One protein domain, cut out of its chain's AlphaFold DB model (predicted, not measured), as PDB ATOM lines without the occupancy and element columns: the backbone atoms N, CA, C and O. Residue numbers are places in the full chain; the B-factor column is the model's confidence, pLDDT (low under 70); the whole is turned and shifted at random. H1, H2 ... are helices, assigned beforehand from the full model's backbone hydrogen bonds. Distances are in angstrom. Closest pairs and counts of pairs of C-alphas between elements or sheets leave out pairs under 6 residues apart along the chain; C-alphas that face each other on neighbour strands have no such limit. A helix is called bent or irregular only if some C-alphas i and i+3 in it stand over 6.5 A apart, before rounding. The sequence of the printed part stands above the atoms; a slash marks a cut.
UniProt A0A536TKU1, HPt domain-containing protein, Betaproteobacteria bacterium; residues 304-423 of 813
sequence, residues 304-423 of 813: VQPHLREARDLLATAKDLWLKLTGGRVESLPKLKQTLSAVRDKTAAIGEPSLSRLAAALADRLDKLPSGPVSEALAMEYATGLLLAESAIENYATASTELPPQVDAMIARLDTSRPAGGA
ATOM      1  N   VAL A 304     -17.673 -17.627 -62.528       82.81
ATOM      2  CA  VAL A 304     -17.137 -18.369 -61.374       82.81
ATOM      3  C   VAL A 304     -18.107 -19.452 -60.859       82.81
ATOM      4  O   VAL A 304     -17.666 -20.454 -60.292       82.81
ATOM      5  N   GLN A 305     -19.412 -19.326 -61.129       83.38
ATOM      6  CA  GLN A 305     -20.470 -20.228 -60.650       83.38
ATOM      7  C   GLN A 305     -20.240 -21.725 -60.936       83.38
ATOM      8  O   GLN A 305     -20.506 -22.525 -60.035       83.38
ATOM      9  N   PRO A 306     -19.739 -22.157 -62.116       85.81
ATOM     10  CA  PRO A 306     -19.463 -23.574 -62.353       85.81
ATOM     11  C   PRO A 306     -18.430 -24.122 -61.363       85.81
ATOM     12  O   PRO A 306     -18.618 -25.194 -60.796       85.81
ATOM     13  N   HIS A 307     -17.378 -23.348 -61.083       87.00
ATOM     14  CA  HIS A 307     -16.326 -23.742 -60.151       87.00
ATOM     15  C   HIS A 307     -16.816 -23.743 -58.697       87.00
ATOM     16  O   HIS A 307     -16.408 -24.618 -57.938       87.00
ATOM     17  N   LEU A 308     -17.724 -22.830 -58.319       85.62
ATOM     18  CA  LEU A 308     -18.379 -22.827 -57.001       85.62
ATOM     19  C   LEU A 308     -19.259 -24.065 -56.792       85.62
ATOM     20  O   LEU A 308     -19.158 -24.701 -55.744       85.62
ATOM     21  N   ARG A 309     -20.081 -24.443 -57.785       84.88
ATOM     22  CA  ARG A 309     -20.907 -25.664 -57.719       84.88
ATOM     23  C   ARG A 309     -20.034 -26.916 -57.598       84.88
ATOM     24  O   ARG A 309     -20.172 -27.654 -56.630       84.88
ATOM     25  N   GLU A 310     -19.059 -27.088 -58.494       88.12
ATOM     26  CA  GLU A 310     -18.135 -28.230 -58.441       88.12
ATOM     27  C   GLU A 310     -17.348 -28.297 -57.117       88.12
ATOM     28  O   GLU A 310     -17.169 -29.376 -56.554       88.12
ATOM     29  N   ALA A 311     -16.890 -27.156 -56.585       90.44
ATOM     30  CA  ALA A 311     -16.193 -27.111 -55.299       90.44
ATOM     31  C   ALA A 311     -17.108 -27.492 -54.121       90.44
ATOM     32  O   ALA A 311     -16.648 -28.177 -53.205       90.44
ATOM     33  N   ARG A 312     -18.393 -27.103 -54.153       88.50
ATOM     34  CA  ARG A 312     -19.397 -27.483 -53.144       88.50
ATOM     35  C   ARG A 312     -19.654 -28.990 -53.146       88.50
ATOM     36  O   ARG A 312     -19.564 -29.610 -52.090       88.50
ATOM     37  N   ASP A 313     -19.874 -29.595 -54.311       86.88
ATOM     38  CA  ASP A 313     -20.135 -31.039 -54.437       86.88
ATOM     39  C   ASP A 313     -18.931 -31.882 -53.975       86.88
ATOM     40  O   ASP A 313     -19.063 -32.902 -53.283       86.88
ATOM     41  N   LEU A 314     -17.719 -31.417 -54.301       92.69
ATOM     42  CA  LEU A 314     -16.471 -32.010 -53.824       92.69
ATOM     43  C   LEU A 314     -16.287 -31.829 -52.306       92.69
ATOM     44  O   LEU A 314     -15.840 -32.767 -51.647       92.69
ATOM     45  N   LEU A 315     -16.660 -30.685 -51.722       91.38
ATOM     46  CA  LEU A 315     -16.622 -30.472 -50.268       91.38
ATOM     47  C   LEU A 315     -17.658 -31.309 -49.515       91.38
ATOM     48  O   LEU A 315     -17.320 -31.890 -48.483       91.38
ATOM     49  N   ALA A 316     -18.881 -31.434 -50.031       86.69
ATOM     50  CA  ALA A 316     -19.887 -32.353 -49.506       86.69
ATOM     51  C   ALA A 316     -19.335 -33.787 -49.476       86.69
ATOM     52  O   ALA A 316     -19.286 -34.412 -48.416       86.69
ATOM     53  N   THR A 317     -18.775 -34.249 -50.600       89.25
ATOM     54  CA  THR A 317     -18.093 -35.550 -50.705       89.25
ATOM     55  C   THR A 317     -16.921 -35.680 -49.719       89.25
ATOM     56  O   THR A 317     -16.722 -36.744 -49.127       89.25
ATOM     57  N   ALA A 318     -16.140 -34.615 -49.511       92.38
ATOM     58  CA  ALA A 318     -15.009 -34.608 -48.588       92.38
ATOM     59  C   ALA A 318     -15.446 -34.705 -47.118       92.38
ATOM     60  O   ALA A 318     -14.867 -35.497 -46.375       92.38
ATOM     61  N   LYS A 319     -16.489 -33.976 -46.695       89.50
ATOM     62  CA  LYS A 319     -17.081 -34.116 -45.351       89.50
ATOM     63  C   LYS A 319     -17.536 -35.554 -45.109       89.50
ATOM     64  O   LYS A 319     -17.179 -36.162 -44.104       89.50
ATOM     65  N   ASP A 320     -18.233 -36.136 -46.075       85.81
ATOM     66  CA  ASP A 320     -18.750 -37.501 -46.014       85.81
ATOM     67  C   ASP A 320     -17.649 -38.567 -45.857       85.81
ATOM     68  O   ASP A 320     -17.791 -39.549 -45.121       85.81
ATOM     69  N   LEU A 321     -16.529 -38.380 -46.557       89.25
ATOM     70  CA  LEU A 321     -15.344 -39.234 -46.460       89.25
ATOM     71  C   LEU A 321     -14.546 -38.983 -45.169       89.25
ATOM     72  O   LEU A 321     -13.992 -39.935 -44.619       89.25
ATOM     73  N   TRP A 322     -14.529 -37.749 -44.654       89.75
ATOM     74  CA  TRP A 322     -13.949 -37.417 -43.348       89.75
ATOM     75  C   TRP A 322     -14.685 -38.129 -42.215       89.75
ATOM     76  O   TRP A 322     -14.042 -38.777 -41.395       89.75
ATOM     77  N   LEU A 323     -16.022 -38.124 -42.229       85.06
ATOM     78  CA  LEU A 323     -16.836 -38.825 -41.228       85.06
ATOM     79  C   LEU A 323     -16.640 -40.343 -41.260       85.06
ATOM     80  O   LEU A 323     -16.579 -40.986 -40.213       85.06
ATOM     81  N   LYS A 324     -16.478 -40.929 -42.453       85.44
ATOM     82  CA  LYS A 324     -16.148 -42.358 -42.599       85.44
ATOM     83  C   LYS A 324     -14.749 -42.663 -42.048       85.44
ATOM     84  O   LYS A 324     -14.583 -43.673 -41.367       85.44
ATOM     85  N   LEU A 325     -13.772 -41.781 -42.280       85.75
ATOM     86  CA  LEU A 325     -12.407 -41.907 -41.760       85.75
ATOM     87  C   LEU A 325     -12.351 -41.795 -40.226       85.75
ATOM     88  O   LEU A 325     -11.772 -42.667 -39.580       85.75
ATOM     89  N   THR A 326     -12.977 -40.774 -39.632       85.31
ATOM     90  CA  THR A 326     -13.030 -40.592 -38.168       85.31
ATOM     91  C   THR A 326     -13.879 -41.664 -37.484       85.31
ATOM     92  O   THR A 326     -13.562 -42.072 -36.373       85.31
ATOM     93  N   GLY A 327     -14.891 -42.203 -38.175       80.94
ATOM     94  CA  GLY A 327     -15.643 -43.401 -37.779       80.94
ATOM     95  C   GLY A 327     -14.892 -44.732 -37.958       80.94
ATOM     96  O   GLY A 327     -15.510 -45.792 -37.877       80.94
ATOM     97  N   GLY A 328     -13.582 -44.706 -38.229       79.62
ATOM     98  CA  GLY A 328     -12.706 -45.884 -38.253       79.62
ATOM     99  C   GLY A 328     -12.485 -46.543 -39.620       79.62
ATOM    100  O   GLY A 328     -11.687 -47.476 -39.712       79.62
ATOM    101  N   ARG A 329     -13.118 -46.074 -40.707       84.06
ATOM    102  CA  ARG A 329     -12.918 -46.624 -42.064       84.06
ATOM    103  C   ARG A 329     -11.704 -45.992 -42.746       84.06
ATOM    104  O   ARG A 329     -11.844 -45.171 -43.656       84.06
ATOM    105  N   VAL A 330     -10.506 -46.391 -42.307       83.12
ATOM    106  CA  VAL A 330      -9.200 -45.868 -42.775       83.12
ATOM    107  C   VAL A 330      -9.021 -45.967 -44.300       83.12
ATOM    108  O   VAL A 330      -8.412 -45.094 -44.916       83.12
ATOM    109  N   GLU A 331      -9.640 -46.964 -44.932       86.38
ATOM    110  CA  GLU A 331      -9.747 -47.140 -46.391       86.38
ATOM    111  C   GLU A 331     -10.347 -45.939 -47.154       86.38
ATOM    112  O   GLU A 331     -10.145 -45.812 -48.360       86.38
ATOM    113  N   SER A 332     -11.034 -45.020 -46.466       88.62
ATOM    114  CA  SER A 332     -11.584 -43.785 -47.051       88.62
ATOM    115  C   SER A 332     -10.508 -42.729 -47.357       88.62
ATOM    116  O   SER A 332     -10.733 -41.842 -48.186       88.62
ATOM    117  N   LEU A 333      -9.334 -42.810 -46.713       89.44
ATOM    118  CA  LEU A 333      -8.282 -41.786 -46.763       89.44
ATOM    119  C   LEU A 333      -7.745 -41.488 -48.181       89.44
ATOM    120  O   LEU A 333      -7.629 -40.305 -48.508       89.44
ATOM    121  N   PRO A 334      -7.444 -42.471 -49.058       91.62
ATOM    122  CA  PRO A 334      -6.937 -42.179 -50.404       91.62
ATOM    123  C   PRO A 334      -7.952 -41.414 -51.260       91.62
ATOM    124  O   PRO A 334      -7.583 -40.469 -51.957       91.62
ATOM    125  N   LYS A 335      -9.241 -41.774 -51.160       93.25
ATOM    126  CA  LYS A 335     -10.315 -41.081 -51.881       93.25
ATOM    127  C   LYS A 335     -10.501 -39.659 -51.351       93.25
ATOM    128  O   LYS A 335     -10.622 -38.738 -52.147       93.25
ATOM    129  N   LEU A 336     -10.428 -39.461 -50.030       93.94
ATOM    130  CA  LEU A 336     -10.490 -38.129 -49.425       93.94
ATOM    131  C   LEU A 336      -9.336 -37.220 -49.887       93.94
ATOM    132  O   LEU A 336      -9.580 -36.062 -50.220       93.94
ATOM    133  N   LYS A 337      -8.099 -37.739 -49.958       93.81
ATOM    134  CA  LYS A 337      -6.936 -37.000 -50.487       93.81
ATOM    135  C   LYS A 337      -7.160 -36.537 -51.925       93.81
ATOM    136  O   LYS A 337      -6.966 -35.362 -52.229       93.81
ATOM    137  N   GLN A 338      -7.641 -37.433 -52.790       95.25
ATOM    138  CA  GLN A 338      -7.993 -37.091 -54.169       95.25
ATOM    139  C   GLN A 338      -9.084 -36.007 -54.226       95.25
ATOM    140  O   GLN A 338      -8.938 -35.033 -54.964       95.25
ATOM    141  N   THR A 339     -10.149 -36.142 -53.426       96.00
ATOM    142  CA  THR A 339     -11.245 -35.166 -53.372       96.00
ATOM    143  C   THR A 339     -10.760 -33.788 -52.913       96.00
ATOM    144  O   THR A 339     -11.084 -32.800 -53.563       96.00
ATOM    145  N   LEU A 340      -9.937 -33.691 -51.861       95.44
ATOM    146  CA  LEU A 340      -9.425 -32.395 -51.394       95.44
ATOM    147  C   LEU A 340      -8.404 -31.750 -52.337       95.44
ATOM    148  O   LEU A 340      -8.377 -30.523 -52.418       95.44
ATOM    149  N   SER A 341      -7.621 -32.525 -53.099       95.69
ATOM    150  CA  SER A 341      -6.829 -31.938 -54.192       95.69
ATOM    151  C   SER A 341      -7.741 -31.299 -55.239       95.69
ATOM    152  O   SER A 341      -7.494 -30.168 -55.637       95.69
ATOM    153  N   ALA A 342      -8.831 -31.967 -55.629       95.12
ATOM    154  CA  ALA A 342      -9.786 -31.396 -56.576       95.12
ATOM    155  C   ALA A 342     -10.481 -30.134 -56.020       95.12
ATOM    156  O   ALA A 342     -10.646 -29.165 -56.759       95.12
ATOM    157  N   VAL A 343     -10.819 -30.094 -54.720       94.81
ATOM    158  CA  VAL A 343     -11.305 -28.864 -54.057       94.81
ATOM    159  C   VAL A 343     -10.265 -27.747 -54.168       94.81
ATOM    160  O   VAL A 343     -10.601 -26.655 -54.622       94.81
ATOM    161  N   ARG A 344      -8.996 -28.008 -53.818       95.25
ATOM    162  CA  ARG A 344      -7.899 -27.031 -53.935       95.25
ATOM    163  C   ARG A 344      -7.812 -26.463 -55.353       95.25
ATOM    164  O   ARG A 344      -7.822 -25.245 -55.517       95.25
ATOM    165  N   ASP A 345      -7.820 -27.323 -56.362       93.62
ATOM    166  CA  ASP A 345      -7.679 -26.914 -57.761       93.62
ATOM    167  C   ASP A 345      -8.890 -26.077 -58.241       93.62
ATOM    168  O   ASP A 345      -8.718 -25.091 -58.961       93.62
ATOM    169  N   LYS A 346     -10.114 -26.387 -57.779       92.44
ATOM    170  CA  LYS A 346     -11.324 -25.587 -58.069       92.44
ATOM    171  C   LYS A 346     -11.346 -24.249 -57.326       92.44
ATOM    172  O   LYS A 346     -11.684 -23.235 -57.929       92.44
ATOM    173  N   THR A 347     -10.926 -24.207 -56.061       91.00
ATOM    174  CA  THR A 347     -10.808 -22.946 -55.300       91.00
ATOM    175  C   THR A 347      -9.759 -21.998 -55.884       91.00
ATOM    176  O   THR A 347     -10.012 -20.799 -55.972       91.00
ATOM    177  N   ALA A 348      -8.650 -22.525 -56.412       89.12
ATOM    178  CA  ALA A 348      -7.677 -21.726 -57.154       89.12
ATOM    179  C   ALA A 348      -8.274 -21.112 -58.439       89.12
ATOM    180  O   ALA A 348      -7.971 -19.967 -58.766       89.12
ATOM    181  N   ALA A 349      -9.159 -21.834 -59.142       86.94
ATOM    182  CA  ALA A 349      -9.871 -21.324 -60.321       86.94
ATOM    183  C   ALA A 349     -10.970 -20.290 -59.984       86.94
ATOM    184  O   ALA A 349     -11.282 -19.439 -60.815       86.94
ATOM    185  N   ILE A 350     -11.532 -20.332 -58.769       87.06
ATOM    186  CA  ILE A 350     -12.446 -19.305 -58.231       87.06
ATOM    187  C   ILE A 350     -11.709 -17.972 -57.995       87.06
ATOM    188  O   ILE A 350     -12.295 -16.902 -58.156       87.06
ATOM    189  N   GLY A 351     -10.418 -18.027 -57.653       81.75
ATOM    190  CA  GLY A 351      -9.541 -16.856 -57.570       81.75
ATOM    191  C   GLY A 351      -9.653 -16.031 -56.283       81.75
ATOM    192  O   GLY A 351      -9.044 -14.967 -56.207       81.75
ATOM    193  N   GLU A 352     -10.383 -16.499 -55.261       85.50
ATOM    194  CA  GLU A 352     -10.380 -15.857 -53.939       85.50
ATOM    195  C   GLU A 352      -9.174 -16.364 -53.113       85.50
ATOM    196  O   GLU A 352      -9.032 -17.582 -52.921       85.50
ATOM    197  N   PRO A 353      -8.263 -15.479 -52.654       88.56
ATOM    198  CA  PRO A 353      -7.012 -15.900 -52.023       88.56
ATOM    199  C   PRO A 353      -7.173 -16.674 -50.709       88.56
ATOM    200  O   PRO A 353      -6.381 -17.577 -50.434       88.56
ATOM    201  N   SER A 354      -8.161 -16.331 -49.885       90.62
ATOM    202  CA  SER A 354      -8.343 -16.878 -48.533       90.62
ATOM    203  C   SER A 354      -8.833 -18.327 -48.586       90.62
ATOM    204  O   SER A 354      -8.241 -19.220 -47.982       90.62
ATOM    205  N   LEU A 355      -9.855 -18.589 -49.391       90.62
ATOM    206  CA  LEU A 355     -10.418 -19.894 -49.704       90.62
ATOM    207  C   LEU A 355      -9.388 -20.792 -50.396       90.62
ATOM    208  O   LEU A 355      -9.217 -21.941 -49.990       90.62
ATOM    209  N   SER A 356      -8.636 -20.257 -51.366       92.44
ATOM    210  CA  SER A 356      -7.532 -20.984 -52.016       92.44
ATOM    211  C   SER A 356      -6.474 -21.427 -51.000       92.44
ATOM    212  O   SER A 356      -6.030 -22.578 -51.005       92.44
ATOM    213  N   ARG A 357      -6.097 -20.532 -50.072       95.00
ATOM    214  CA  ARG A 357      -5.189 -20.843 -48.959       95.00
ATOM    215  C   ARG A 357      -5.771 -21.890 -48.009       95.00
ATOM    216  O   ARG A 357      -5.029 -22.777 -47.596       95.00
ATOM    217  N   LEU A 358      -7.054 -21.802 -47.653       94.75
ATOM    218  CA  LEU A 358      -7.721 -22.742 -46.747       94.75
ATOM    219  C   LEU A 358      -7.815 -24.148 -47.356       94.75
ATOM    220  O   LEU A 358      -7.486 -25.130 -46.692       94.75
ATOM    221  N   ALA A 359      -8.201 -24.258 -48.627       94.81
ATOM    222  CA  ALA A 359      -8.292 -25.537 -49.326       94.81
ATOM    223  C   ALA A 359      -6.916 -26.208 -49.484       94.81
ATOM    224  O   ALA A 359      -6.786 -27.408 -49.230       94.81
ATOM    225  N   ALA A 360      -5.873 -25.436 -49.814       94.94
ATOM    226  CA  ALA A 360      -4.494 -25.927 -49.810       94.94
ATOM    227  C   ALA A 360      -4.049 -26.369 -48.406       94.94
ATOM    228  O   ALA A 360      -3.530 -27.469 -48.233       94.94
ATOM    229  N   ALA A 361      -4.332 -25.557 -47.386       94.62
ATOM    230  CA  ALA A 361      -4.039 -25.857 -45.991       94.62
ATOM    231  C   ALA A 361      -4.691 -27.162 -45.493       94.62
ATOM    232  O   ALA A 361      -4.068 -27.887 -44.714       94.62
ATOM    233  N   LEU A 362      -5.913 -27.467 -45.928       94.56
ATOM    234  CA  LEU A 362      -6.562 -28.745 -45.650       94.56
ATOM    235  C   LEU A 362      -5.822 -29.876 -46.385       94.56
ATOM    236  O   LEU A 362      -5.214 -30.729 -45.735       94.56
ATOM    237  N   ALA A 363      -5.784 -29.844 -47.722       94.50
ATOM    238  CA  ALA A 363      -5.182 -30.898 -48.549       94.50
ATOM    239  C   ALA A 363      -3.750 -31.273 -48.106       94.50
ATOM    240  O   ALA A 363      -3.464 -32.443 -47.836       94.50
ATOM    241  N   ASP A 364      -2.878 -30.278 -47.919       92.50
ATOM    242  CA  ASP A 364      -1.467 -30.468 -47.567       92.50
ATOM    243  C   ASP A 364      -1.259 -31.045 -46.149       92.50
ATOM    244  O   ASP A 364      -0.197 -31.611 -45.854       92.50
ATOM    245  N   ARG A 365      -2.237 -30.887 -45.243       89.94
ATOM    246  CA  ARG A 365      -2.220 -31.508 -43.905       89.94
ATOM    247  C   ARG A 365      -2.761 -32.930 -43.943       89.94
ATOM    248  O   ARG A 365      -2.191 -33.792 -43.275       89.94
ATOM    249  N   LEU A 366      -3.769 -33.213 -44.772       89.69
ATOM    250  CA  LEU A 366      -4.224 -34.588 -44.987       89.69
ATOM    251  C   LEU A 366      -3.131 -35.457 -45.602       89.69
ATOM    252  O   LEU A 366      -2.993 -36.626 -45.242       89.69
ATOM    253  N   ASP A 367      -2.321 -34.896 -46.501       87.12
ATOM    254  CA  ASP A 367      -1.233 -35.642 -47.122       87.12
ATOM    255  C   ASP A 367      -0.216 -36.178 -46.108       87.12
ATOM    256  O   ASP A 367       0.275 -37.298 -46.269       87.12
ATOM    257  N   LYS A 368      -0.008 -35.435 -45.017       85.56
ATOM    258  CA  LYS A 368       0.892 -35.757 -43.900       85.56
ATOM    259  C   LYS A 368       0.232 -36.599 -42.798       85.56
ATOM    260  O   LYS A 368       0.912 -36.961 -41.839       85.56
ATOM    261  N   LEU A 369      -1.064 -36.905 -42.905       83.06
ATOM    262  CA  LEU A 369      -1.792 -37.685 -41.906       83.06
ATOM    263  C   LEU A 369      -1.244 -39.131 -41.847       83.06
ATOM    264  O   LEU A 369      -1.180 -39.793 -42.889       83.06
ATOM    265  N   PRO A 370      -0.855 -39.649 -40.666       72.38
ATOM    266  CA  PRO A 370      -0.408 -41.032 -40.525       72.38
ATOM    267  C   PRO A 370      -1.569 -42.017 -40.728       72.38
ATOM    268  O   PRO A 370      -2.718 -41.703 -40.427       72.38
ATOM    269  N   SER A 371      -1.265 -43.245 -41.153       68.62
ATOM    270  CA  SER A 371      -2.239 -44.319 -41.441       68.62
ATOM    271  C   SER A 371      -2.962 -44.910 -40.211       68.62
ATOM    272  O   SER A 371      -3.421 -46.051 -40.259       68.62
ATOM    273  N   GLY A 372      -2.996 -44.187 -39.090       71.19
ATOM    274  CA  GLY A 372      -3.584 -44.608 -37.817       71.19
ATOM    275  C   GLY A 372      -4.887 -43.867 -37.485       71.19
ATOM    276  O   GLY A 372      -5.384 -43.095 -38.305       71.19
ATOM    277  N   PRO A 373      -5.453 -44.082 -36.284       73.00
ATOM    278  CA  PRO A 373      -6.635 -43.354 -35.835       73.00
ATOM    279  C   PRO A 373      -6.345 -41.851 -35.699       73.00
ATOM    280  O   PRO A 373      -5.313 -41.448 -35.159       73.00
ATOM    281  N   VAL A 374      -7.278 -41.026 -36.177       82.75
ATOM    282  CA  VAL A 374      -7.223 -39.561 -36.060       82.75
ATOM    283  C   VAL A 374      -7.521 -39.163 -34.612       82.75
ATOM    284  O   VAL A 374      -8.424 -39.723 -33.994       82.75
ATOM    285  N   SER A 375      -6.778 -38.202 -34.054       83.94
ATOM    286  CA  SER A 375      -7.089 -37.668 -32.724       83.94
ATOM    287  C   SER A 375      -8.373 -36.836 -32.760       83.94
ATOM    288  O   SER A 375      -8.621 -36.119 -33.724       83.94
ATOM    289  N   GLU A 376      -9.170 -36.882 -31.693       80.56
ATOM    290  CA  GLU A 376     -10.440 -36.145 -31.596       80.56
ATOM    291  C   GLU A 376     -10.263 -34.626 -31.791       80.56
ATOM    292  O   GLU A 376     -11.038 -33.989 -32.501       80.56
ATOM    293  N   ALA A 377      -9.175 -34.061 -31.257       81.56
ATOM    294  CA  ALA A 377      -8.818 -32.660 -31.473       81.56
ATOM    295  C   ALA A 377      -8.597 -32.341 -32.963       81.56
ATOM    296  O   ALA A 377      -9.161 -31.380 -33.478       81.56
ATOM    297  N   LEU A 378      -7.834 -33.171 -33.688       83.44
ATOM    298  CA  LEU A 378      -7.633 -32.978 -35.125       83.44
ATOM    299  C   LEU A 378      -8.925 -33.245 -35.912       83.44
ATOM    300  O   LEU A 378      -9.207 -32.518 -36.859       83.44
ATOM    301  N   ALA A 379      -9.735 -34.228 -35.503       84.06
ATOM    302  CA  ALA A 379     -11.043 -34.526 -36.089       84.06
ATOM    303  C   ALA A 379     -11.963 -33.291 -36.106       84.06
ATOM    304  O   ALA A 379     -12.554 -32.980 -37.146       84.06
ATOM    305  N   MET A 380     -12.024 -32.573 -34.979       82.25
ATOM    306  CA  MET A 380     -12.841 -31.373 -34.790       82.25
ATOM    307  C   MET A 380     -12.320 -30.163 -35.576       82.25
ATOM    308  O   MET A 380     -13.088 -29.500 -36.277       82.25
ATOM    309  N   GLU A 381     -11.014 -29.881 -35.512       85.88
ATOM    310  CA  GLU A 381     -10.429 -28.746 -36.240       85.88
ATOM    311  C   GLU A 381     -10.588 -28.908 -37.754       85.88
ATOM    312  O   GLU A 381     -10.944 -27.972 -38.466       85.88
ATOM    313  N   TYR A 382     -10.413 -30.126 -38.258       88.62
ATOM    314  CA  TYR A 382     -10.576 -30.413 -39.677       88.62
ATOM    315  C   TYR A 382     -12.038 -30.299 -40.139       88.62
ATOM    316  O   TYR A 382     -12.301 -29.758 -41.212       88.62
ATOM    317  N   ALA A 383     -13.001 -30.740 -39.318       86.62
ATOM    318  CA  ALA A 383     -14.427 -30.540 -39.588       86.62
ATOM    319  C   ALA A 383     -14.793 -29.044 -39.613       86.62
ATOM    320  O   ALA A 383     -15.492 -28.595 -40.522       86.62
ATOM    321  N   THR A 384     -14.254 -28.259 -38.675       87.50
ATOM    322  CA  THR A 384     -14.435 -26.797 -38.619       87.50
ATOM    323  C   THR A 384     -13.848 -26.114 -39.860       87.50
ATOM    324  O   THR A 384     -14.499 -25.262 -40.462       87.50
ATOM    325  N   GLY A 385     -12.666 -26.544 -40.317       91.19
ATOM    326  CA  GLY A 385     -12.040 -26.040 -41.543       91.19
ATOM    327  C   GLY A 385     -12.816 -26.378 -42.824       91.19
ATOM    328  O   GLY A 385     -12.930 -25.527 -43.705       91.19
ATOM    329  N   LEU A 386     -13.402 -27.577 -42.919       91.38
ATOM    330  CA  LEU A 386     -14.280 -27.958 -44.037       91.38
ATOM    331  C   LEU A 386     -15.570 -27.121 -44.061       91.38
ATOM    332  O   LEU A 386     -15.998 -26.702 -45.133       91.38
ATOM    333  N   LEU A 387     -16.155 -26.833 -42.894       86.38
ATOM    334  CA  LEU A 387     -17.332 -25.963 -42.767       86.38
ATOM    335  C   LEU A 387     -17.016 -24.493 -43.084       86.38
ATOM    336  O   LEU A 387     -17.860 -23.802 -43.646       86.38
ATOM    337  N   LEU A 388     -15.808 -24.012 -42.770       88.44
ATOM    338  CA  LEU A 388     -15.359 -22.676 -43.175       88.44
ATOM    339  C   LEU A 388     -15.185 -22.570 -44.695       88.44
ATOM    340  O   LEU A 388     -15.601 -21.574 -45.281       88.44
ATOM    341  N   ALA A 389     -14.635 -23.603 -45.339       90.81
ATOM    342  CA  ALA A 389     -14.521 -23.651 -46.796       90.81
ATOM    343  C   ALA A 389     -15.899 -23.704 -47.485       90.81
ATOM    344  O   ALA A 389     -16.118 -22.990 -48.460       90.81
ATOM    345  N   GLU A 390     -16.835 -24.497 -46.952       87.69
ATOM    346  CA  GLU A 390     -18.226 -24.558 -47.420       87.69
ATOM    347  C   GLU A 390     -18.928 -23.200 -47.279       87.69
ATOM    348  O   GLU A 390     -19.382 -22.645 -48.277       87.69
ATOM    349  N   SER A 391     -18.905 -22.612 -46.080       84.00
ATOM    350  CA  SER A 391     -19.496 -21.298 -45.797       84.00
ATOM    351  C   SER A 391     -18.937 -20.191 -46.702       84.00
ATOM    352  O   SER A 391     -19.687 -19.334 -47.168       84.00
ATOM    353  N   ALA A 392     -17.636 -20.219 -47.012       85.12
ATOM    354  CA  ALA A 392     -17.002 -19.260 -47.917       85.12
ATOM    355  C   ALA A 392     -17.406 -19.441 -49.396       85.12
ATOM    356  O   ALA A 392     -17.428 -18.466 -50.143       85.12
ATOM    357  N   ILE A 393     -17.740 -20.665 -49.824       84.56
ATOM    358  CA  ILE A 393     -18.247 -20.962 -51.177       84.56
ATOM    359  C   ILE A 393     -19.736 -20.629 -51.300       84.56
ATOM    360  O   ILE A 393     -20.166 -20.110 -52.327       84.56
ATOM    361  N   GLU A 394     -20.528 -20.899 -50.263       78.50
ATOM    362  CA  GLU A 394     -21.945 -20.524 -50.191       78.50
ATOM    363  C   GLU A 394     -22.120 -19.001 -50.176       78.50
ATOM    364  O   GLU A 394     -22.903 -18.464 -50.953       78.50
ATOM    365  N   ASN A 395     -21.324 -18.292 -49.371       75.19
ATOM    366  CA  ASN A 395     -21.396 -16.835 -49.210       75.19
ATOM    367  C   ASN A 395     -20.419 -16.063 -50.122       75.19
ATOM    368  O   ASN A 395     -20.094 -14.907 -49.852       75.19
ATOM    369  N   TYR A 396     -19.942 -16.671 -51.216       77.19
ATOM    370  CA  TYR A 396     -18.991 -16.033 -52.139       77.19
ATOM    371  C   TYR A 396     -19.526 -14.709 -52.717       77.19
ATOM    372  O   TYR A 396     -18.805 -13.715 -52.798       77.19
ATOM    373  N   ALA A 397     -20.815 -14.675 -53.076       63.78
ATOM    374  CA  ALA A 397     -21.490 -13.492 -53.618       63.78
ATOM    375  C   ALA A 397     -21.771 -12.392 -52.570       63.78
ATOM    376  O   ALA A 397     -22.226 -11.304 -52.920       63.78
ATOM    377  N   THR A 398     -21.499 -12.653 -51.290       62.94
ATOM    378  CA  THR A 398     -21.653 -11.735 -50.149       62.94
ATOM    379  C   THR A 398     -20.308 -11.538 -49.442       62.94
ATOM    380  O   THR A 398     -20.217 -11.601 -48.217       62.94
ATOM    381  N   ALA A 399     -19.263 -11.298 -50.249       57.50
ATOM    382  CA  ALA A 399     -17.858 -11.142 -49.867       57.50
ATOM    383  C   ALA A 399     -17.649 -10.524 -48.469       57.50
ATOM    384  O   ALA A 399     -17.809  -9.320 -48.260       57.50
ATOM    385  N   SER A 400     -17.274 -11.369 -47.505       64.31
ATOM    386  CA  SER A 400     -17.088 -10.961 -46.115       64.31
ATOM    387  C   SER A 400     -15.667 -10.466 -45.862       64.31
ATOM    388  O   SER A 400     -14.697 -11.202 -46.058       64.31
ATOM    389  N   THR A 401     -15.542  -9.249 -45.329       68.81
ATOM    390  CA  THR A 401     -14.266  -8.678 -44.859       68.81
ATOM    391  C   THR A 401     -13.618  -9.492 -43.735       68.81
ATOM    392  O   THR A 401     -12.422  -9.357 -43.492       68.81
ATOM    393  N   GLU A 402     -14.388 -10.358 -43.070       72.81
ATOM    394  CA  GLU A 402     -13.930 -11.228 -41.985       72.81
ATOM    395  C   GLU A 402     -13.320 -12.556 -42.474       72.81
ATOM    396  O   GLU A 402     -12.701 -13.267 -41.681       72.81
ATOM    397  N   LEU A 403     -13.450 -12.915 -43.760       83.94
ATOM    398  CA  LEU A 403     -12.946 -14.197 -44.267       83.94
ATOM    399  C   LEU A 403     -11.409 -14.343 -44.146       83.94
ATOM    400  O   LEU A 403     -10.968 -15.387 -43.653       83.94
ATOM    401  N   PRO A 404     -10.568 -13.346 -44.503       87.94
ATOM    402  CA  PRO A 404      -9.116 -13.468 -44.349       87.94
ATOM    403  C   PRO A 404      -8.645 -13.756 -42.904       87.94
ATOM    404  O   PRO A 404      -7.932 -14.749 -42.720       87.94
ATOM    405  N   PRO A 405      -9.049 -12.998 -41.855       86.06
ATOM    406  CA  PRO A 405      -8.625 -13.295 -40.483       86.06
ATOM    407  C   PRO A 405      -9.221 -14.600 -39.928       86.06
ATOM    408  O   PRO A 405      -8.580 -15.249 -39.095       86.06
ATOM    409  N   GLN A 406     -10.403 -15.032 -40.390       87.06
ATOM    410  CA  GLN A 406     -10.946 -16.356 -40.059       87.06
ATOM    411  C   GLN A 406     -10.076 -17.479 -40.634       87.06
ATOM    412  O   GLN A 406      -9.743 -18.424 -39.917       87.06
ATOM    413  N   VAL A 407      -9.647 -17.366 -41.895       89.94
ATOM    414  CA  VAL A 407      -8.741 -18.335 -42.532       89.94
ATOM    415  C   VAL A 407      -7.379 -18.373 -41.836       89.94
ATOM    416  O   VAL A 407      -6.876 -19.463 -41.565       89.94
ATOM    417  N   ASP A 408      -6.792 -17.220 -41.501       89.25
ATOM    418  CA  ASP A 408      -5.525 -17.157 -40.756       89.25
ATOM    419  C   ASP A 408      -5.618 -17.909 -39.416       89.25
ATOM    420  O   ASP A 408      -4.770 -18.752 -39.106       89.25
ATOM    421  N   ALA A 409      -6.682 -17.661 -38.646       87.56
ATOM    422  CA  ALA A 409      -6.909 -18.324 -37.366       87.56
ATOM    423  C   ALA A 409      -7.211 -19.829 -37.519       87.56
ATOM    424  O   ALA A 409      -6.683 -20.634 -36.753       87.56
ATOM    425  N   MET A 410      -7.989 -20.236 -38.528       90.75
ATOM    426  CA  MET A 410      -8.294 -21.647 -38.802       90.75
ATOM    427  C   MET A 410      -7.038 -22.442 -39.189       90.75
ATOM    428  O   MET A 410      -6.827 -23.554 -38.709       90.75
ATOM    429  N   ILE A 411      -6.153 -21.859 -40.002       91.25
ATOM    430  CA  ILE A 411      -4.872 -22.473 -40.380       91.25
ATOM    431  C   ILE A 411      -3.984 -22.677 -39.139       91.25
ATOM    432  O   ILE A 411      -3.432 -23.764 -38.962       91.25
ATOM    433  N   ALA A 412      -3.914 -21.693 -38.235       87.69
ATOM    434  CA  ALA A 412      -3.171 -21.814 -36.977       87.69
ATOM    435  C   ALA A 412      -3.753 -22.879 -36.021       87.69
ATOM    436  O   ALA A 412      -2.999 -23.588 -35.342       87.69
ATOM    437  N   ARG A 413      -5.084 -23.035 -35.984       86.62
ATOM    438  CA  ARG A 413      -5.755 -24.111 -35.232       86.62
ATOM    439  C   ARG A 413      -5.415 -25.495 -35.791       86.62
ATOM    440  O   ARG A 413      -5.055 -26.387 -35.025       86.62
ATOM    441  N   LEU A 414      -5.429 -25.655 -37.119       86.69
ATOM    442  CA  LEU A 414      -5.040 -26.901 -37.795       86.69
ATOM    443  C   LEU A 414      -3.571 -27.287 -37.538       86.69
ATOM    444  O   LEU A 414      -3.275 -28.472 -37.405       86.69
ATOM    445  N   ASP A 415      -2.653 -26.318 -37.431       84.31
ATOM    446  CA  ASP A 415      -1.240 -26.586 -37.099       84.31
ATOM    447  C   ASP A 415      -1.014 -26.989 -35.643       84.31
ATOM    448  O   ASP A 415      -0.162 -27.827 -35.349       84.31
ATOM    449  N   THR A 416      -1.760 -26.388 -34.718       82.62
ATOM    450  CA  THR A 416      -1.576 -26.618 -33.277       82.62
ATOM    451  C   THR A 416      -2.471 -27.723 -32.717       82.62
ATOM    452  O   THR A 416      -2.226 -28.184 -31.600       82.62
ATOM    453  N   SER A 417      -3.491 -28.157 -33.472       74.38
ATOM    454  CA  SER A 417      -4.592 -29.023 -33.011       74.38
ATOM    455  C   SER A 417      -5.233 -28.507 -31.714       74.38
ATOM    456  O   SER A 417      -5.537 -29.279 -30.801       74.38
ATOM    457  N   ARG A 418      -5.352 -27.177 -31.596       66.75
ATOM    458  CA  ARG A 418      -5.854 -26.449 -30.422       66.75
ATOM    459  C   ARG A 418      -6.574 -25.168 -30.863       66.75
ATOM    460  O   ARG A 418      -6.176 -24.585 -31.872       66.75
ATOM    461  N   PRO A 419      -7.553 -24.669 -30.087       61.72
ATOM    462  CA  PRO A 419      -8.143 -23.357 -30.331       61.72
ATOM    463  C   PRO A 419      -7.077 -22.254 -30.225       61.72
ATOM    464  O   PRO A 419      -6.273 -22.225 -29.288       61.72
ATOM    465  N   ALA A 420      -7.072 -21.345 -31.199       60.22
ATOM    466  CA  ALA A 420      -6.161 -20.208 -31.267       60.22
ATOM    467  C   ALA A 420      -6.795 -18.969 -30.618       60.22
ATOM    468  O   ALA A 420      -7.985 -18.720 -30.785       60.22
ATOM    469  N   GLY A 421      -6.003 -18.163 -29.907       59.00
ATOM    470  CA  GLY A 421      -6.469 -16.890 -29.347       59.00
ATOM    471  C   GLY A 421      -6.421 -15.757 -30.376       59.00
ATOM    472  O   GLY A 421      -5.405 -15.577 -31.045       59.00
ATOM    473  N   GLY A 422      -7.488 -14.962 -30.480       62.72
ATOM    474  CA  GLY A 422      -7.559 -13.805 -31.379       62.72
ATOM    475  C   GLY A 422      -8.989 -13.305 -31.595       62.72
ATOM    476  O   GLY A 422      -9.939 -13.899 -31.092       62.72
ATOM    477  N   ALA A 423      -9.155 -12.226 -32.368       61.19
ATOM    478  CA  ALA A 423     -10.467 -11.617 -32.625       61.19
ATOM    479  C   ALA A 423     -11.447 -12.545 -33.377       61.19
ATOM    480  O   ALA A 423     -12.644 -12.496 -33.120       61.19
TER     481      ALA A 423
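This is residues 304 to 423 of the 813 residues of the protein "HPt domain-containing protein" of Betaproteobacteria bacterium (UniProt A0A536TKU1). Five helices run side by side in a flat up-and-down bundle, each against the one before it: H1, H2, H3 and H4 make a four-sided group, and H5 packs on H3 and H4 at the side away from H1 and H2. The tail, residues 417 to 423, folds back outside H5. The printed part has 120 residues with five named helices, H1 to H5 in chain order, and no named strand; the class is all helix. It is compact, with a radius of gyration of the C-alphas of 13.6 A and spans of 38 by 34 by 18 A.

H1, residues 304 to 326, the longest helix, forms a hairpin with H2, residues 330 to 350; the closest C-alphas, of Ala 311 and Val 343, are 5.3 A apart. H1 also touches H4, residues 376 to 394, at Leu 308 and Ile 393, closest C-alphas 6.1 A apart, opposite ways at a shallow tilt of 17 degrees. H2 touches H3, residues 353 to 367, at Arg 344 and Ala 359, closest C-alphas 4.9 A apart. H3 and H4 touch at a shallow tilt of 33 degrees, only just short of steep; their closest C-alphas, of Leu 355 and Ala 389, are 6.3 A apart. H5, residues 403 to 416, touches H3 at Ser 354 and Pro 404, closest C-alphas 5.5 A apart, and runs the same way. H5 is apart from H1 and H2. Every O i to N i+4 pair is within hydrogen-bond range in H1, H4 and H5, against 15 of 17 in H2 and 10 of 11 in H3.

H1 begins at C-alpha 304 (-17.137, -18.369, -61.374) and is 32.4 A long; H2 is 30.9 A, H3 21.1 A, H4 26.9 A. H2 is only just irregular, C-alphas 331 and 334 being 7.0 A apart. H5, 20.1 A, ends at C-alpha 416 (-1.576, -26.618, -33.277).

The C-alphas farthest apart, of Gly 372 and Thr 398, are 39.5 A apart. The printed part has no cut and no long link. The pLDDT is under 70 at residue 371, residues 397 to 401 and residues 418 to 423.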